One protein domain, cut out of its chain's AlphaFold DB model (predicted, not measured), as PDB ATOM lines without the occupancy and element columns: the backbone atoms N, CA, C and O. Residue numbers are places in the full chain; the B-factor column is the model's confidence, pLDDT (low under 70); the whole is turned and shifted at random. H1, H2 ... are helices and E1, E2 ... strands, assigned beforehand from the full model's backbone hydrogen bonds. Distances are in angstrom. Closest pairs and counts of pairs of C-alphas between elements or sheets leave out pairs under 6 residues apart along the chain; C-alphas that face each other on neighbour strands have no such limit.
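AT A GLANCE: This is residues 6 to 122 of the 125 residues of an uncharacterized protein of Buttiauxella gaviniae ATCC 51604 (UniProt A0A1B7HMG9). A strongly twisted sheet of four strands, curled like part of a barrel, makes one end of the domain, with H1 and H2 over one of its faces; at the other end H3, beside the edge strand E1, has the small hairpin E4 and E5 and the short helices H4 and H5 gathered about its first part. H2 lies between the two halves, touching both H1 and H3. The printed part has 117 residues, with five named helices and six named strands in the order H1 E1 E2 E3 H2 E4 E5 H3 H4 H5 E6. The sheet runs E1 E6 E3 E2, antiparallel throughout, and E4 and E5 make a second antiparallel sheet; the class is mixed, helices and strands. The whole is compact, with a radius of gyration of the C-alphas of 14.2 A and spans of 42 by 28 by 23 A.

IN THESE COORDINATES: H1 is residues 6 to 14, 12.5 A long, and its C-alpha 6 is at (84.057, 68.018, 86.909). E1 is residues 16 to 20, 13.9 A long, and E2 is residues 32 to 34. E3, the longest strand, is residues 40 to 50 and measures 27.3 A; it bends by 64 degrees at residue 44. H2 is residues 56 to 61, E4 is residues 64 to 66 and E5 is residues 69 to 71. H3, the longest helix, is residues 82 to 94, 18.2 A from C-alpha 82 at (94.221, 83.261, 95.918) to C-alpha 94. H4 is residues 100 to 104 and H5 is residues 106 to 110. E6 is residues 112 to 120, 26.1 A long, ending with C-alpha 120 at (85.951, 71.538, 73.571).

HOW THE PARTS SIT: In the larger sheet E1 and E6 are antiparallel at 155 degrees, with N 19 and O 114 at 3.0 A. E6 and E3 are antiparallel at 156 degrees, with N 117 and O 45 at 2.8 A and N 49 and O 113 at 3.0 A. E2 and E3 form a hairpin at 110 degrees, with N 33 and O 41 at 2.8 A; these N and O pairs are within hydrogen-bond range. H1 is on this sheet at a height of 7.9 A, only just over E6, on which 3 of its 9 C-alphas fall; it runs across the strands, at 90 degrees to E6 on the local plane. H2 is on the same face and stands up from the sheet at 44 degrees. H1 and H2 touch, closest at the C-alphas of Asn 14 and Met 58, 5.8 A, at a shallow tilt of 16 degrees, opposite ways. H2 touches H3, through residues 82 to 86 of H3 alone, at a steep tilt of 53 degrees, the same way; the C-alphas of Val 59 and Ala 86 are closest, 5.8 A. H3, the hub, only grazes the larger sheet with its residues 86 to 94; its closest C-alphas with E1 are those of Met 90 and Ala 20, 5.3 A. In the hairpin E4 and E5, at 142 degrees, N 64 and O 71 are 2.7 A apart, within hydrogen-bond range. The closest C-alphas of E5 and H3 are those of Leu 71 and Ala 85, 5.3 A. H4 touches H3, with residues 84 to 88 of H3 alone, closest at the C-alphas of Gln 84 and Leu 103, 5.9 A. H5 and H3 only just touch, with 3 pairs of C-alphas within 8 A, made by residues 83 to 84 of H3; those of His 83 and Leu 109 are closest, 7.0 A. H1 and H3 are apart, as are E5 and H4. In H1, H2, H3 and H4 every O i to N i+4 pair is within hydrogen-bond range; in H5 0 of 1 is, while 2 of 2 O i to N i+3 pairs are.

THE WHOLE: The two C-alphas farthest apart are those of Asp 101 and Leu 122, 43.9 A. The printed part has no cut. The link from E1 to E2, with 11 residues, is long. The mean pLDDT of the printed part is 91.8, and residue 122 is the one printed residue under 70.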
ATOM      1  N   GLN A   6      84.134  66.776  86.142       88.56
ATOM      2  CA  GLN A   6      84.057  68.018  86.909       88.56
ATOM      3  C   GLN A   6      85.238  68.944  86.592       88.56
ATOM      4  O   GLN A   6      85.035  70.120  86.295       88.56
ATOM      5  N   ALA A   7      86.461  68.418  86.607       88.50
ATOM      6  CA  ALA A   7      87.670  69.163  86.274       88.50
ATOM      7  C   ALA A   7      87.640  69.648  84.819       88.50
ATOM      8  O   ALA A   7      88.001  70.788  84.541       88.50
ATOM      9  N   ALA A   8      87.138  68.822  83.898       90.94
ATOM     10  CA  ALA A   8      86.987  69.203  82.501       90.94
ATOM     11  C   ALA A   8      85.972  70.339  82.305       90.94
ATOM     12  O   ALA A   8      86.212  71.256  81.522       90.94
ATOM     13  N   GLN A   9      84.852  70.304  83.034       91.62
ATOM     14  CA  GLN A   9      83.861  71.377  83.002       91.62
ATOM     15  C   GLN A   9      84.430  72.685  83.560       91.62
ATOM     16  O   GLN A   9      84.242  73.735  82.950       91.62
ATOM     17  N   ILE A  10      85.147  72.624  84.685       92.56
ATOM     18  CA  ILE A  10      85.802  73.792  85.283       92.56
ATOM     19  C   ILE A  10      86.846  74.367  84.320       92.56
ATOM     20  O   ILE A  10      86.847  75.576  84.089       92.56
ATOM     21  N   ALA A  11      87.678  73.520  83.709       93.44
ATOM     22  CA  ALA A  11      88.675  73.957  82.737       93.44
ATOM     23  C   ALA A  11      88.019  74.665  81.539       93.44
ATOM     24  O   ALA A  11      88.397  75.781  81.196       93.44
ATOM     25  N   LEU A  12      86.965  74.078  80.961       93.19
ATOM     26  CA  LEU A  12      86.216  74.696  79.861       93.19
ATOM     27  C   LEU A  12      85.594  76.043  80.240       93.19
ATOM     28  O   LEU A  12      85.630  76.978  79.446       93.19
ATOM     29  N   MET A  13      85.018  76.158  81.440       93.94
ATOM     30  CA  MET A  13      84.398  77.405  81.901       93.94
ATOM     31  C   MET A  13      85.409  78.540  82.087       93.94
ATOM     32  O   MET A  13      85.035  79.704  81.958       93.94
ATOM     33  N   ASN A  14      86.668  78.208  82.375       94.81
ATOM     34  CA  ASN A  14      87.734  79.177  82.627       94.81
ATOM     35  C   ASN A  14      88.703  79.343  81.445       94.81
ATOM     36  O   ASN A  14      89.647  80.123  81.552       94.81
ATOM     37  N   GLY A  15      88.466  78.639  80.331       94.44
ATOM     38  CA  GLY A  15      89.321  78.641  79.139       94.44
ATOM     39  C   GLY A  15      90.610  77.823  79.276       94.44
ATOM     40  O   GLY A  15      91.461  77.881  78.396       94.44
ATOM     41  N   GLY A  16      90.785  77.075  80.367       96.06
ATOM     42  CA  GLY A  16      92.030  76.387  80.684       96.06
ATOM     43  C   GLY A  16      92.164  75.986  82.147       96.06
ATOM     44  O   GLY A  16      91.240  76.143  82.947       96.06
ATOM     45  N   PHE A  17      93.334  75.457  82.484       95.88
ATOM     46  CA  PHE A  17      93.725  75.100  83.846       95.88
ATOM     47  C   PHE A  17      95.219  75.370  84.076       95.88
ATOM     48  O   PHE A  17      95.980  75.583  83.129       95.88
ATOM     49  N   LEU A  18      95.621  75.370  85.348       96.75
ATOM     50  CA  LEU A  18      96.991  75.636  85.780       96.75
ATOM     51  C   LEU A  18      97.677  74.359  86.270       96.75
ATOM     52  O   LEU A  18      97.027  73.452  86.795       96.75
ATOM     53  N   MET A  19      98.998  74.316  86.124       95.25
ATOM     54  CA  MET A  19      99.868  73.290  86.699       95.25
ATOM     55  C   MET A  19     101.109  73.948  87.310       95.25
ATOM     56  O   MET A  19     101.637  74.899  86.733       95.25
ATOM     57  N   ALA A  20     101.599  73.432  88.439       94.38
ATOM     58  CA  ALA A  20     102.851  73.899  89.040       94.38
ATOM     59  C   ALA A  20     104.057  73.460  88.195       94.38
ATOM     60  O   ALA A  20     104.158  72.292  87.844       94.38
ATOM     61  N   GLY A  21     104.981  74.369  87.887       93.44
ATOM     62  CA  GLY A  21     106.169  74.082  87.080       93.44
ATOM     63  C   GLY A  21     105.981  74.282  85.573       93.44
ATOM     64  O   GLY A  21     104.949  74.770  85.104       93.44
ATOM     65  N   ASP A  22     107.014  73.926  84.803       94.56
ATOM     66  CA  ASP A  22     107.063  74.069  83.342       94.56
ATOM     67  C   ASP A  22     106.797  72.734  82.626       94.56
ATOM     68  O   ASP A  22     107.628  71.824  82.612       94.56
ATOM     69  N   TYR A  23     105.635  72.647  81.978       93.62
ATOM     70  CA  TYR A  23     105.195  71.516  81.165       93.62
ATOM     71  C   TYR A  23     105.124  71.850  79.671       93.62
ATOM     72  O   TYR A  23     104.591  71.056  78.896       93.62
ATOM     73  N   THR A  24     105.693  72.976  79.224       92.38
ATOM     74  CA  THR A  24     105.651  73.405  77.809       92.38
ATOM     75  C   THR A  24     106.338  72.429  76.847       92.38
ATOM     76  O   THR A  24     106.055  72.425  75.653       92.38
ATOM     77  N   THR A  25     107.217  71.563  77.361       91.75
ATOM     78  CA  THR A  25     107.873  70.484  76.600       91.75
ATOM     79  C   THR A  25     107.121  69.151  76.648       91.75
ATOM     80  O   THR A  25     107.415  68.253  75.860       91.75
ATOM     81  N   SER A  26     106.170  69.009  77.576       92.31
ATOM     82  CA  SER A  26     105.427  67.768  77.833       92.31
ATOM     83  C   SER A  26     104.004  67.797  77.282       92.31
ATOM     84  O   SER A  26     103.462  66.740  76.976       92.31
ATOM     85  N   ILE A  27     103.410  68.987  77.163       92.69
ATOM     86  CA  ILE A  27     102.061  69.205  76.634       92.69
ATOM     87  C   ILE A  27     102.184  70.042  75.369       92.69
ATOM     88  O   ILE A  27     102.825  71.093  75.375       92.69
ATOM     89  N   SER A  28     101.572  69.581  74.282       93.50
ATOM     90  CA  SER A  28     101.639  70.268  72.987       93.50
ATOM     91  C   SER A  28     100.283  70.808  72.547       93.50
ATOM     92  O   SER A  28      99.241  70.206  72.803       93.50
ATOM     93  N   GLN A  29     100.294  71.925  71.818       94.12
ATOM     94  CA  GLN A  29      99.108  72.402  71.105       94.12
ATOM     95  C   GLN A  29      98.564  71.304  70.176       94.12
ATOM     96  O   GLN A  29      99.323  70.622  69.486       94.12
ATOM     97  N   GLY A  30      97.242  71.139  70.161       92.31
ATOM     98  CA  GLY A  30      96.537  70.092  69.426       92.31
ATOM     99  C   GLY A  30      96.451  68.750  70.158       92.31
ATOM    100  O   GLY A  30      95.738  67.860  69.692       92.31
ATOM    101  N   GLU A  31      97.128  68.583  71.299       93.12
ATOM    102  CA  GLU A  31      96.970  67.393  72.136       93.12
ATOM    103  C   GLU A  31      95.537  67.298  72.676       93.12
ATOM    104  O   GLU A  31      94.928  68.302  73.049       93.12
ATOM    105  N   VAL A  32      94.988  66.082  72.723       91.94
ATOM    106  CA  VAL A  32      93.657  65.827  73.281       91.94
ATOM    107  C   VAL A  32      93.793  65.245  74.683       91.94
ATOM    108  O   VAL A  32      94.250  64.117  74.875       91.94
ATOM    109  N   ILE A  33      93.342  66.009  75.675       91.12
ATOM    110  CA  ILE A  33      93.213  65.566  77.058       91.12
ATOM    111  C   ILE A  33      91.898  64.803  77.180       91.12
ATOM    112  O   ILE A  33      90.807  65.375  77.108       91.12
ATOM    113  N   ASN A  34      92.000  63.489  77.362       89.06
ATOM    114  CA  ASN A  34      90.830  62.624  77.447       89.06
ATOM    115  C   ASN A  34      90.040  62.892  78.733       89.06
ATOM    116  O   ASN A  34      90.607  62.908  79.830       89.06
ATOM    117  N   VAL A  35      88.723  63.039  78.589       86.38
ATOM    118  CA  VAL A  35      87.768  63.103  79.703       86.38
ATOM    119  C   VAL A  35      87.073  61.745  79.814       86.38
ATOM    120  O   VAL A  35      87.215  61.018  80.800       86.38
ATOM    121  N   THR A  36      86.443  61.325  78.714       83.25
ATOM    122  CA  THR A  36      85.909  59.970  78.518       83.25
ATOM    123  C   THR A  36      86.601  59.295  77.329       83.25
ATOM    124  O   THR A  36      87.506  59.860  76.725       83.25
ATOM    125  N   GLU A  37      86.176  58.084  76.958       79.75
ATOM    126  CA  GLU A  37      86.664  57.418  75.737       79.75
ATOM    127  C   GLU A  37      86.253  58.136  74.439       79.75
ATOM    128  O   GLU A  37      86.832  57.877  73.389       79.75
ATOM    129  N   ARG A  38      85.231  59.005  74.486       79.94
ATOM    130  CA  ARG A  38      84.639  59.655  73.299       79.94
ATOM    131  C   ARG A  38      84.665  61.179  73.352       79.94
ATOM    132  O   ARG A  38      84.289  61.826  72.380       79.94
ATOM    133  N   THR A  39      85.047  61.754  74.486       83.56
ATOM    134  CA  THR A  39      85.064  63.200  74.705       83.56
ATOM    135  C   THR A  39      86.382  63.613  75.332       83.56
ATOM    136  O   THR A  39      86.922  62.933  76.208       83.56
ATOM    137  N   GLY A  40      86.885  64.756  74.891       89.25
ATOM    138  CA  GLY A  40      88.141  65.310  75.356       89.25
ATOM    139  C   GLY A  40      88.144  66.825  75.264       89.25
ATOM    140  O   GLY A  40      87.207  67.445  74.746       89.25
ATOM    141  N   LEU A  41      89.219  67.401  75.773       92.69
ATOM    142  CA  LEU A  41      89.564  68.801  75.596       92.69
ATOM    143  C   LEU A  41      90.769  68.864  74.668       92.69
ATOM    144  O   LEU A  41      91.719  68.111  74.869       92.69
ATOM    145  N   VAL A  42      90.727  69.718  73.651       94.88
ATOM    146  CA  VAL A  42      91.897  69.968  72.805       94.88
ATOM    147  C   VAL A  42      92.692  71.118  73.404       94.88
ATOM    148  O   VAL A  42      92.115  72.121  73.819       94.88
ATOM    149  N   VAL A  43      94.009  70.959  73.481       95.50
ATOM    150  CA  VAL A  43      94.919  72.009  73.935       95.50
ATOM    151  C   VAL A  43      95.058  73.047  72.826       95.50
ATOM    152  O   VAL A  43      95.577  72.740  71.752       95.50
ATOM    153  N   ASP A  44      94.611  74.273  73.081       95.69
ATOM    154  CA  ASP A  44      94.726  75.388  72.136       95.69
ATOM    155  C   ASP A  44      96.082  76.092  72.259       95.69
ATOM    156  O   ASP A  44      96.751  76.365  71.266       95.69
ATOM    157  N   LYS A  45      96.538  76.330  73.490       95.81
ATOM    158  CA  LYS A  45      97.799  77.022  73.764       95.81
ATOM    159  C   LYS A  45      98.383  76.545  75.087       95.81
ATOM    160  O   LYS A  45      97.652  76.307  76.043       95.81
ATOM    161  N   VAL A  46      99.709  76.456  75.155       96.38
ATOM    162  CA  VAL A  46     100.446  76.197  76.397       96.38
ATOM    163  C   VAL A  46     101.491  77.285  76.575       96.38
ATOM    164  O   VAL A  46     102.208  77.617  75.630       96.38
ATOM    165  N   GLU A  47     101.578  77.852  77.770       96.88
ATOM    166  CA  GLU A  47     102.613  78.821  78.124       96.88
ATOM    167  C   GLU A  47     103.081  78.620  79.564       96.88
ATOM    168  O   GLU A  47     102.290  78.244  80.427       96.88
ATOM    169  N   CYS A  48     104.365  78.867  79.818       96.88
ATOM    170  CA  CYS A  48     104.923  78.912  81.164       96.88
ATOM    171  C   CYS A  48     105.151  80.374  81.549       96.88
ATOM    172  O   CYS A  48     105.844  81.109  80.840       96.88
ATOM    173  N   ILE A  49     104.531  80.798  82.645       97.19
ATOM    174  CA  ILE A  49     104.587  82.169  83.157       97.19
ATOM    175  C   ILE A  49     104.746  82.145  84.677       97.19
ATOM    176  O   ILE A  49     104.510  81.123  85.317       97.19
ATOM    177  N   ALA A  50     105.134  83.276  85.263       96.81
ATOM    178  CA  ALA A  50     105.086  83.443  86.714       96.81
ATOM    179  C   ALA A  50     103.632  83.427  87.210       96.81
ATOM    180  O   ALA A  50     102.750  83.992  86.551       96.81
ATOM    181  N   LEU A  51     103.396  82.831  88.379       96.44
ATOM    182  CA  LEU A  51     102.076  82.682  88.990       96.44
ATOM    183  C   LEU A  51     101.312  84.007  89.106       96.44
ATOM    184  O   LEU A  51     100.113  84.039  88.845       96.44
ATOM    185  N   ILE A  52     101.991  85.112  89.417       96.38
ATOM    186  CA  ILE A  52     101.383  86.449  89.494       96.38
ATOM    187  C   ILE A  52     100.730  86.913  88.183       96.38
ATOM    188  O   ILE A  52      99.837  87.758  88.194       96.38
ATOM    189  N   ASN A  53     101.175  86.369  87.048       97.12
ATOM    190  CA  ASN A  53     100.656  86.693  85.722       97.12
ATOM    191  C   ASN A  53      99.595  85.689  85.242       97.12
ATOM    192  O   ASN A  53      99.080  85.836  84.131       97.12
ATOM    193  N   ALA A  54      99.274  84.666  86.042       96.94
ATOM    194  CA  ALA A  54      98.270  83.675  85.690       96.94
ATOM    195  C   ALA A  54      96.872  84.308  85.567       96.94
ATOM    196  O   ALA A  54      96.528  85.219  86.327       96.94
ATOM    197  N   PRO A  55      96.023  83.832  84.635       96.94
ATOM    198  CA  PRO A  55      94.652  84.313  84.533       96.94
ATOM    199  C   PRO A  55      93.901  84.129  85.857       96.94
ATOM    200  O   PRO A  55      93.739  83.006  86.336       96.94
ATOM    201  N   LEU A  56      93.392  85.228  86.426       95.75
ATOM    202  CA  LEU A  56      92.735  85.211  87.737       95.75
ATOM    203  C   LEU A  56      91.548  84.235  87.795       95.75
ATOM    204  O   LEU A  56      91.324  83.610  88.825       95.75
ATOM    205  N   SER A  57      90.807  84.067  86.693       96.00
ATOM    206  CA  SER A  57      89.722  83.080  86.601       96.00
ATOM    207  C   SER A  57      90.212  81.654  86.850       96.00
ATOM    208  O   SER A  57      89.568  80.902  87.575       96.00
ATOM    209  N   MET A  58      91.374  81.290  86.302       97.12
ATOM    210  CA  MET A  58      91.968  79.971  86.504       97.12
ATOM    211  C   MET A  58      92.545  79.830  87.913       97.12
ATOM    212  O   MET A  58      92.343  78.797  88.537       97.12
ATOM    213  N   VAL A  59      93.179  80.878  88.451       97.00
ATOM    214  CA  VAL A  59      93.665  80.891  89.844       97.00
ATOM    215  C   VAL A  59      92.510  80.643  90.819       97.00
ATOM    216  O   VAL A  59      92.588  79.752  91.660       97.00
ATOM    217  N   LEU A  60      91.404  81.380  90.668       95.94
ATOM    218  CA  LEU A  60      90.221  81.227  91.517       95.94
ATOM    219  C   LEU A  60      89.530  79.873  91.333       95.94
ATOM    220  O   LEU A  60      88.940  79.366  92.280       95.94
ATOM    221  N   ALA A  61      89.620  79.260  90.150       95.50
ATOM    222  CA  ALA A  61      89.113  77.911  89.917       95.50
ATOM    223  C   ALA A  61      89.929  76.821  90.640       95.50
ATOM    224  O   ALA A  61      89.415  75.727  90.874       95.50
ATOM    225  N   THR A  62      91.177  77.121  91.011       95.19
ATOM    226  CA  THR A  62      92.107  76.208  91.692       95.19
ATOM    227  C   THR A  62      92.079  76.357  93.222       95.19
ATOM    228  O   THR A  62      92.743  75.605  93.930       95.19
ATOM    229  N   CYS A  63      91.262  77.257  93.772       94.81
ATOM    230  CA  CYS A  63      91.078  77.397  95.220       94.81
ATOM    231  C   CYS A  63      89.606  77.610  95.613       94.81
ATOM    232  O   CYS A  63      88.726  77.801  94.777       94.81
ATOM    233  N   ARG A  64      89.331  77.580  96.916       94.88
ATOM    234  CA  ARG A  64      88.039  77.903  97.529       94.88
ATOM    235  C   ARG A  64      88.120  79.260  98.207       94.88
ATOM    236  O   ARG A  64      89.083  79.529  98.913       94.88
ATOM    237  N   GLU A  65      87.081  80.067  98.068       93.50
ATOM    238  CA  GLU A  65      86.927  81.307  98.828       93.50
ATOM    239  C   GLU A  65      86.125  81.048 100.114       93.50
ATOM    240  O   GLU A  65      85.091  80.375 100.096       93.50
ATOM    241  N   SER A  66      86.592  81.581 101.243       91.31
ATOM    242  CA  SER A  66      85.894  81.531 102.528       91.31
ATOM    243  C   SER A  66      86.218  82.766 103.357       91.31
ATOM    244  O   SER A  66      87.356  82.947 103.777       91.31
ATOM    245  N   LYS A  67      85.200  83.588 103.644       85.12
ATOM    246  CA  LYS A  67      85.288  84.748 104.555       85.12
ATOM    247  C   LYS A  67      86.532  85.620 104.306       85.12
ATOM    248  O   LYS A  67      87.323  85.830 105.220       85.12
ATOM    249  N   ASP A  68      86.687  86.087 103.069       87.38
ATOM    250  CA  ASP A  68      87.797  86.944 102.620       87.38
ATOM    251  C   ASP A  68      89.185  86.273 102.629       87.38
ATOM    252  O   ASP A  68      90.208  86.943 102.513       87.38
ATOM    253  N   GLN A  69      89.231  84.946 102.753       93.44
ATOM    254  CA  GLN A  69      90.439  84.137 102.637       93.44
ATOM    255  C   GLN A  69      90.277  83.076 101.552       93.44
ATOM    256  O   GLN A  69      89.165  82.747 101.127       93.44
ATOM    257  N   TYR A  70      91.402  82.498 101.144       95.56
ATOM    258  CA  TYR A  70      91.453  81.458 100.128       95.56
ATOM    259  C   TYR A  70      92.039  80.176 100.701       95.56
ATOM    260  O   TYR A  70      93.007  80.207 101.452       95.56
ATOM    261  N   LEU A  71      91.450  79.039 100.353       95.62
ATOM    262  CA  LEU A  71      91.863  77.726 100.832       95.62
ATOM    263  C   LEU A  71      92.080  76.800  99.643       95.62
ATOM    264  O   LEU A  71      91.273  76.824  98.709       95.62
ATOM    265  N   PRO A  72      93.097  75.934  99.654       93.88
ATOM    266  CA  PRO A  72      93.142  74.850  98.693       93.88
ATOM    267  C   PRO A  72      91.985  73.866  98.963       93.88
ATOM    268  O   PRO A  72      91.309  73.893  99.998       93.88
ATOM    269  N   PHE A  73      91.709  72.980  98.013       92.75
ATOM    270  CA  PHE A  73      90.655  71.973  98.157       92.75
ATOM    271  C   PHE A  73      91.065  70.814  99.071       92.75
ATOM    272  O   PHE A  73      90.197  70.186  99.673       92.75
ATOM    273  N   TYR A  74      92.366  70.533  99.190       91.00
ATOM    274  CA  TYR A  74      92.867  69.382  99.948       91.00
ATOM    275  C   TYR A  74      92.991  69.622 101.465       91.00
ATOM    276  O   TYR A  74      93.116  68.656 102.219       91.00
ATOM    277  N   ASN A  75      92.968  70.877 101.938       87.62
ATOM    278  CA  ASN A  75      93.059  71.207 103.364       87.62
ATOM    279  C   ASN A  75      92.241  72.461 103.742       87.62
ATOM    280  O   ASN A  75      91.708  73.157 102.884       87.62
ATOM    281  N   GLU A  76      92.147  72.739 105.045       91.00
ATOM    282  CA  GLU A  76      91.435  73.901 105.608       91.00
ATOM    283  C   GLU A  76      92.393  75.026 106.042       91.00
ATOM    284  O   GLU A  76      92.062  75.841 106.905       91.00
ATOM    285  N   LEU A  77      93.597  75.072 105.472       90.44
ATOM    286  CA  LEU A  77      94.532  76.151 105.740       90.44
ATOM    287  C   LEU A  77      94.186  77.371 104.885       90.44
ATOM    288  O   LEU A  77      94.042  77.270 103.668       90.44
ATOM    289  N   ALA A  78      94.065  78.517 105.541       91.81
ATOM    290  CA  ALA A  78      93.696  79.763 104.899       91.81
ATOM    291  C   ALA A  78      94.921  80.588 104.495       91.81
ATOM    292  O   ALA A  78      95.858  80.751 105.274       91.81
ATOM    293  N   PHE A  79      94.851  81.148 103.294       92.25
ATOM    294  CA  PHE A  79      95.812  82.067 102.705       92.25
ATOM    295  C   PHE A  79      95.143  83.412 102.433       92.25
ATOM    296  O   PHE A  79      93.933  83.491 102.194       92.25
ATOM    297  N   GLU A  80      95.940  84.477 102.449       91.12
ATOM    298  CA  GLU A  80      95.459  85.832 102.161       91.12
ATOM    299  C   GLU A  80      95.265  86.057 100.659       91.12
ATOM    300  O   GLU A  80      94.334  86.749 100.250       91.12
ATOM    301  N   LEU A  81      96.116  85.448  99.825       93.38
ATOM    302  CA  LEU A  81      96.058  85.592  98.374       93.38
ATOM    303  C   LEU A  81      95.552  84.309  97.699       93.38
ATOM    304  O   LEU A  81      95.991  83.209  98.048       93.38
ATOM    305  N   PRO A  82      94.716  84.425  96.648       95.25
ATOM    306  CA  PRO A  82      94.221  83.261  95.918       95.25
ATOM    307  C   PRO A  82      95.354  82.519  95.201       95.25
ATOM    308  O   PRO A  82      95.325  81.299  95.102       95.25
ATOM    309  N   HIS A  83      96.391  83.242  94.769       95.94
ATOM    310  CA  HIS A  83      97.590  82.677  94.151       95.94
ATOM    311  C   HIS A  83      98.297  81.683  95.079       95.94
ATOM    312  O   HIS A  83      98.644  80.594  94.642       95.94
ATOM    313  N   GLN A  84      98.443  82.013  96.364       94.50
ATOM    314  CA  GLN A  84      99.114  81.144  97.336       94.50
ATOM    315  C   GLN A  84      98.308  79.863  97.582       94.50
ATOM    316  O   GLN A  84      98.854  78.763  97.523       94.50
ATOM    317  N   ALA A  85      96.989  79.993  97.766       95.12
ATOM    318  CA  ALA A  85      96.099  78.842  97.901       95.12
ATOM    319  C   ALA A  85      96.089  77.967  96.635       95.12
ATOM    320  O   ALA A  85      96.119  76.739  96.729       95.12
ATOM    321  N   ALA A  86      96.079  78.583  95.451       95.56
ATOM    322  CA  ALA A  86      96.153  77.874  94.181       95.56
ATOM    323  C   ALA A  86      97.502  77.158  94.009       95.56
ATOM    324  O   ALA A  86      97.522  76.010  93.577       95.56
ATOM    325  N   MET A  87      98.618  77.785  94.390       95.50
ATOM    326  CA  MET A  87      99.947  77.167  94.340       95.50
ATOM    327  C   MET A  87     100.036  75.954  95.264       95.50
ATOM    328  O   MET A  87     100.471  74.889  94.830       95.50
ATOM    329  N   ALA A  88      99.538  76.078  96.499       94.44
ATOM    330  CA  ALA A  88      99.440  74.962  97.438       94.44
ATOM    331  C   ALA A  88      98.641  73.791  96.844       94.44
ATOM    332  O   ALA A  88      99.052  72.634  96.941       94.44
ATOM    333  N   GLN A  89      97.503  74.090  96.207       94.81
ATOM    334  CA  GLN A  89      96.687  73.083  95.534       94.81
ATOM    335  C   GLN A  89      97.440  72.424  94.368       94.81
ATOM    336  O   GLN A  89      97.449  71.200  94.281       94.81
ATOM    337  N   MET A  90      98.100  73.204  93.506       94.69
ATOM    338  CA  MET A  90      98.831  72.679  92.348       94.69
ATOM    339  C   MET A  90     100.023  71.804  92.742       94.69
ATOM    340  O   MET A  90     100.225  70.756  92.135       94.69
ATOM    341  N   LEU A  91     100.790  72.203  93.758       93.56
ATOM    342  CA  LEU A  91     101.909  71.409  94.270       93.56
ATOM    343  C   LEU A  91     101.414  70.084  94.866       93.56
ATOM    344  O   LEU A  91     101.960  69.024  94.563       93.56
ATOM    345  N   ASN A  92     100.311  70.120  95.624       92.94
ATOM    346  CA  ASN A  92      99.663  68.906  96.115       92.94
ATOM    347  C   ASN A  92      99.189  67.999  94.963       92.94
ATOM    348  O   ASN A  92      99.407  66.789  95.010       92.94
ATOM    349  N   ASP A  93      98.567  68.563  93.925       90.06
ATOM    350  CA  ASP A  93      98.091  67.804  92.758       90.06
ATOM    351  C   ASP A  93      99.240  67.199  91.938       90.06
ATOM    352  O   ASP A  93      99.090  66.113  91.372       90.06
ATOM    353  N   ALA A  94     100.406  67.852  91.922       89.00
ATOM    354  CA  ALA A  94     101.639  67.322  91.344       89.00
ATOM    355  C   ALA A  94     102.297  66.228  92.212       89.00
ATOM    356  O   ALA A  94     103.205  65.534  91.751       89.00
ATOM    357  N   GLY A  95     101.837  66.037  93.454       87.81
ATOM    358  CA  GLY A  95     102.473  65.152  94.430       87.81
ATOM    359  C   GLY A  95     103.806  65.696  94.951       87.81
ATOM    360  O   GLY A  95     104.623  64.927  95.463       87.81
ATOM    361  N   GLU A  96     104.037  67.000  94.807       84.50
ATOM    362  CA  GLU A  96     105.231  67.681  95.284       84.50
ATOM    363  C   GLU A  96     105.030  68.128  96.734       84.50
ATOM    364  O   GLU A  96     104.026  68.740  97.099       84.50
ATOM    365  N   GLY A  97     105.996  67.786  97.590       82.62
ATOM    366  CA  GLY A  97     106.051  68.328  98.942       82.62
ATOM    367  C   GLY A  97     106.552  69.767  98.905       82.62
ATOM    368  O   GLY A  97     107.482  70.072  98.163       82.62
ATOM    369  N   PHE A  98     105.969  70.629  99.729       84.38
ATOM    370  CA  PHE A  98     106.369  72.026  99.860       84.38
ATOM    371  C   PHE A  98     106.359  72.459 101.322       84.38
ATOM    372  O   PHE A  98     105.621  71.892 102.134       84.38
ATOM    373  N   ASP A  99     107.181  73.455 101.642       85.25
ATOM    374  CA  ASP A  99     107.100  74.153 102.917       85.25
ATOM    375  C   ASP A  99     106.016  75.232 102.841       85.25
ATOM    376  O   ASP A  99     105.804  75.869 101.806       85.25
ATOM    377  N   LEU A 100     105.298  75.423 103.943       82.62
ATOM    378  CA  LEU A 100     104.293  76.465 104.028       82.62
ATOM    379  C   LEU A 100     104.930  77.853 104.026       82.62
ATOM    380  O   LEU A 100     104.378  78.769 103.420       82.62
ATOM    381  N   ASP A 101     106.076  77.993 104.690       83.88
ATOM    382  CA  ASP A 101     106.754  79.281 104.816       83.88
ATOM    383  C   ASP A 101     107.163  79.821 103.434       83.88
ATOM    384  O   ASP A 101     106.985  81.009 103.164       83.88
ATOM    385  N   ASP A 102     107.560  78.934 102.515       83.38
ATOM    386  CA  ASP A 102     107.896  79.280 101.127       83.38
ATOM    387  C   ASP A 102     106.692  79.843 100.353       83.38
ATOM    388  O   ASP A 102     106.849  80.713  99.499       83.38
ATOM    389  N   LEU A 103     105.473  79.371 100.642       83.75
ATOM    390  CA  LEU A 103     104.249  79.852  99.989       83.75
ATOM    391  C   LEU A 103     103.731  81.168 100.564       83.75
ATOM    392  O   LEU A 103     102.990  81.890  99.893       83.75
ATOM    393  N   LEU A 104     104.068  81.469 101.815       84.69
ATOM    394  CA  LEU A 104     103.694  82.728 102.451       84.69
ATOM    395  C   LEU A 104     104.612  83.877 102.024       84.69
ATOM    396  O   LEU A 104     104.208  85.036 102.137       84.69
ATOM    397  N   ASP A 105     105.796  83.571 101.489       85.75
ATOM    398  CA  ASP A 105     106.688  84.568 100.909       85.75
ATOM    399  C   ASP A 105     106.139  85.122  99.581       85.75
ATOM    400  O   ASP A 105     105.486  84.429  98.797       85.75
ATOM    401  N   ILE A 106     106.426  86.393  99.307       80.06
ATOM    402  CA  ILE A 106     106.074  87.065  98.056       80.06
ATOM    403  C   ILE A 106     106.770  86.413  96.857       80.06
ATOM    404  O   ILE A 106     106.221  86.429  95.758       80.06
ATOM    405  N   GLU A 107     107.932  85.789  97.076       85.19
ATOM    406  CA  GLU A 107     108.676  85.050  96.049       85.19
ATOM    407  C   GLU A 107     107.878  83.859  95.488       85.19
ATOM    408  O   GLU A 107     108.070  83.476  94.334       85.19
ATOM    409  N   SER A 108     106.899  83.329  96.236       84.75
ATOM    410  CA  SER A 108     105.978  82.302  95.725       84.75
ATOM    411  C   SER A 108     105.166  82.766  94.511       84.75
ATOM    412  O   SER A 108     104.759  81.950  93.684       84.75
ATOM    413  N   LEU A 109     104.949  84.077  94.361       91.31
ATOM    414  CA  LEU A 109     104.222  84.658  93.232       91.31
ATOM    415  C   LEU A 109     105.043  84.646  91.932       91.31
ATOM    416  O   LEU A 109     104.463  84.709  90.845       91.31
ATOM    417  N   ASP A 110     106.366  84.513  92.035       93.12
ATOM    418  CA  ASP A 110     107.269  84.357  90.894       93.12
ATOM    419  C   ASP A 110     107.441  82.886  90.476       93.12
ATOM    420  O   ASP A 110     108.093  82.600  89.468       93.12
ATOM    421  N   ALA A 111     106.826  81.944  91.207       92.94
ATOM    422  CA  ALA A 111     106.883  80.529  90.877       92.94
ATOM    423  C   ALA A 111     106.366  80.268  89.456       92.94
ATOM    424  O   ALA A 111     105.334  80.796  89.027       92.94
ATOM    425  N   ALA A 112     107.099  79.435  88.719       95.25
ATOM    426  CA  ALA A 112     106.733  79.050  87.368       95.25
ATOM    427  C   ALA A 112     105.483  78.165  87.391       95.25
ATOM    428  O   ALA A 112     105.440  77.153  88.093       95.25
ATOM    429  N   VAL A 113     104.488  78.531  86.588       96.69
ATOM    430  CA  VAL A 113     103.277  77.741  86.371       96.69
ATOM    431  C   VAL A 113     103.015  77.592  84.884       96.69
ATOM    432  O   VAL A 113     103.273  78.497  84.086       96.69
ATOM    433  N   THR A 114     102.481  76.440  84.502       97.38
ATOM    434  CA  THR A 114     102.021  76.196  83.139       97.38
ATOM    435  C   THR A 114     100.543  76.519  83.042       97.38
ATOM    436  O   THR A 114      99.726  75.952  83.766       97.38
ATOM    437  N   VAL A 115     100.196  77.401  82.109       97.50
ATOM    438  CA  VAL A 115      98.820  77.677  81.709       97.50
ATOM    439  C   VAL A 115      98.505  76.822  80.493       97.50
ATOM    440  O   VAL A 115      99.130  76.970  79.439       97.50
ATOM    441  N   VAL A 116      97.530  75.929  80.637       96.81
ATOM    442  CA  VAL A 116      97.032  75.090  79.546       96.81
ATOM    443  C   VAL A 116      95.673  75.625  79.126       96.81
ATOM    444  O   VAL A 116      94.677  75.418  79.820       96.81
ATOM    445  N   HIS A 117      95.627  76.317  77.990       96.75
ATOM    446  CA  HIS A 117      94.382  76.774  77.378       96.75
ATOM    447  C   HIS A 117      93.738  75.624  76.621       96.75
ATOM    448  O   HIS A 117      94.415  74.890  75.891       96.75
ATOM    449  N   VAL A 118      92.431  75.461  76.794       95.38
ATOM    450  CA  VAL A 118      91.702  74.327  76.230       95.38
ATOM    451  C   VAL A 118      90.394  74.742  75.589       95.38
ATOM    452  O   VAL A 118      89.678  75.614  76.080       95.38
ATOM    453  N   GLU A 119      90.032  74.019  74.539       93.75
ATOM    454  CA  GLU A 119      88.734  74.110  73.892       93.75
ATOM    455  C   GLU A 119      88.038  72.751  73.886       93.75
ATOM    456  O   GLU A 119      88.640  71.685  74.063       93.75
ATOM    457  N   ARG A 120      86.720  72.772  73.684       87.44
ATOM    458  CA  ARG A 120      85.951  71.538  73.571       87.44
ATOM    459  C   ARG A 120      86.341  70.830  72.280       87.44
ATOM    460  O   ARG A 120      86.089  71.346  71.194       87.44
ATOM    461  N   TRP A 121      86.844  69.606  72.393       81.69
ATOM    462  CA  TRP A 121      87.042  68.776  71.217       81.69
ATOM    463  C   TRP A 121      85.686  68.269  70.716       81.69
ATOM    464  O   TRP A 121      84.980  67.520  71.399       81.69
ATOM    465  N   LEU A 122      85.296  68.721  69.527       68.69
ATOM    466  CA  LEU A 122      84.156  68.196  68.789       68.69
ATOM    467  C   LEU A 122      84.715  67.236  67.743       68.69
ATOM    468  O   LEU A 122      85.444  67.658  66.851       68.69
TER     469      LEU A 122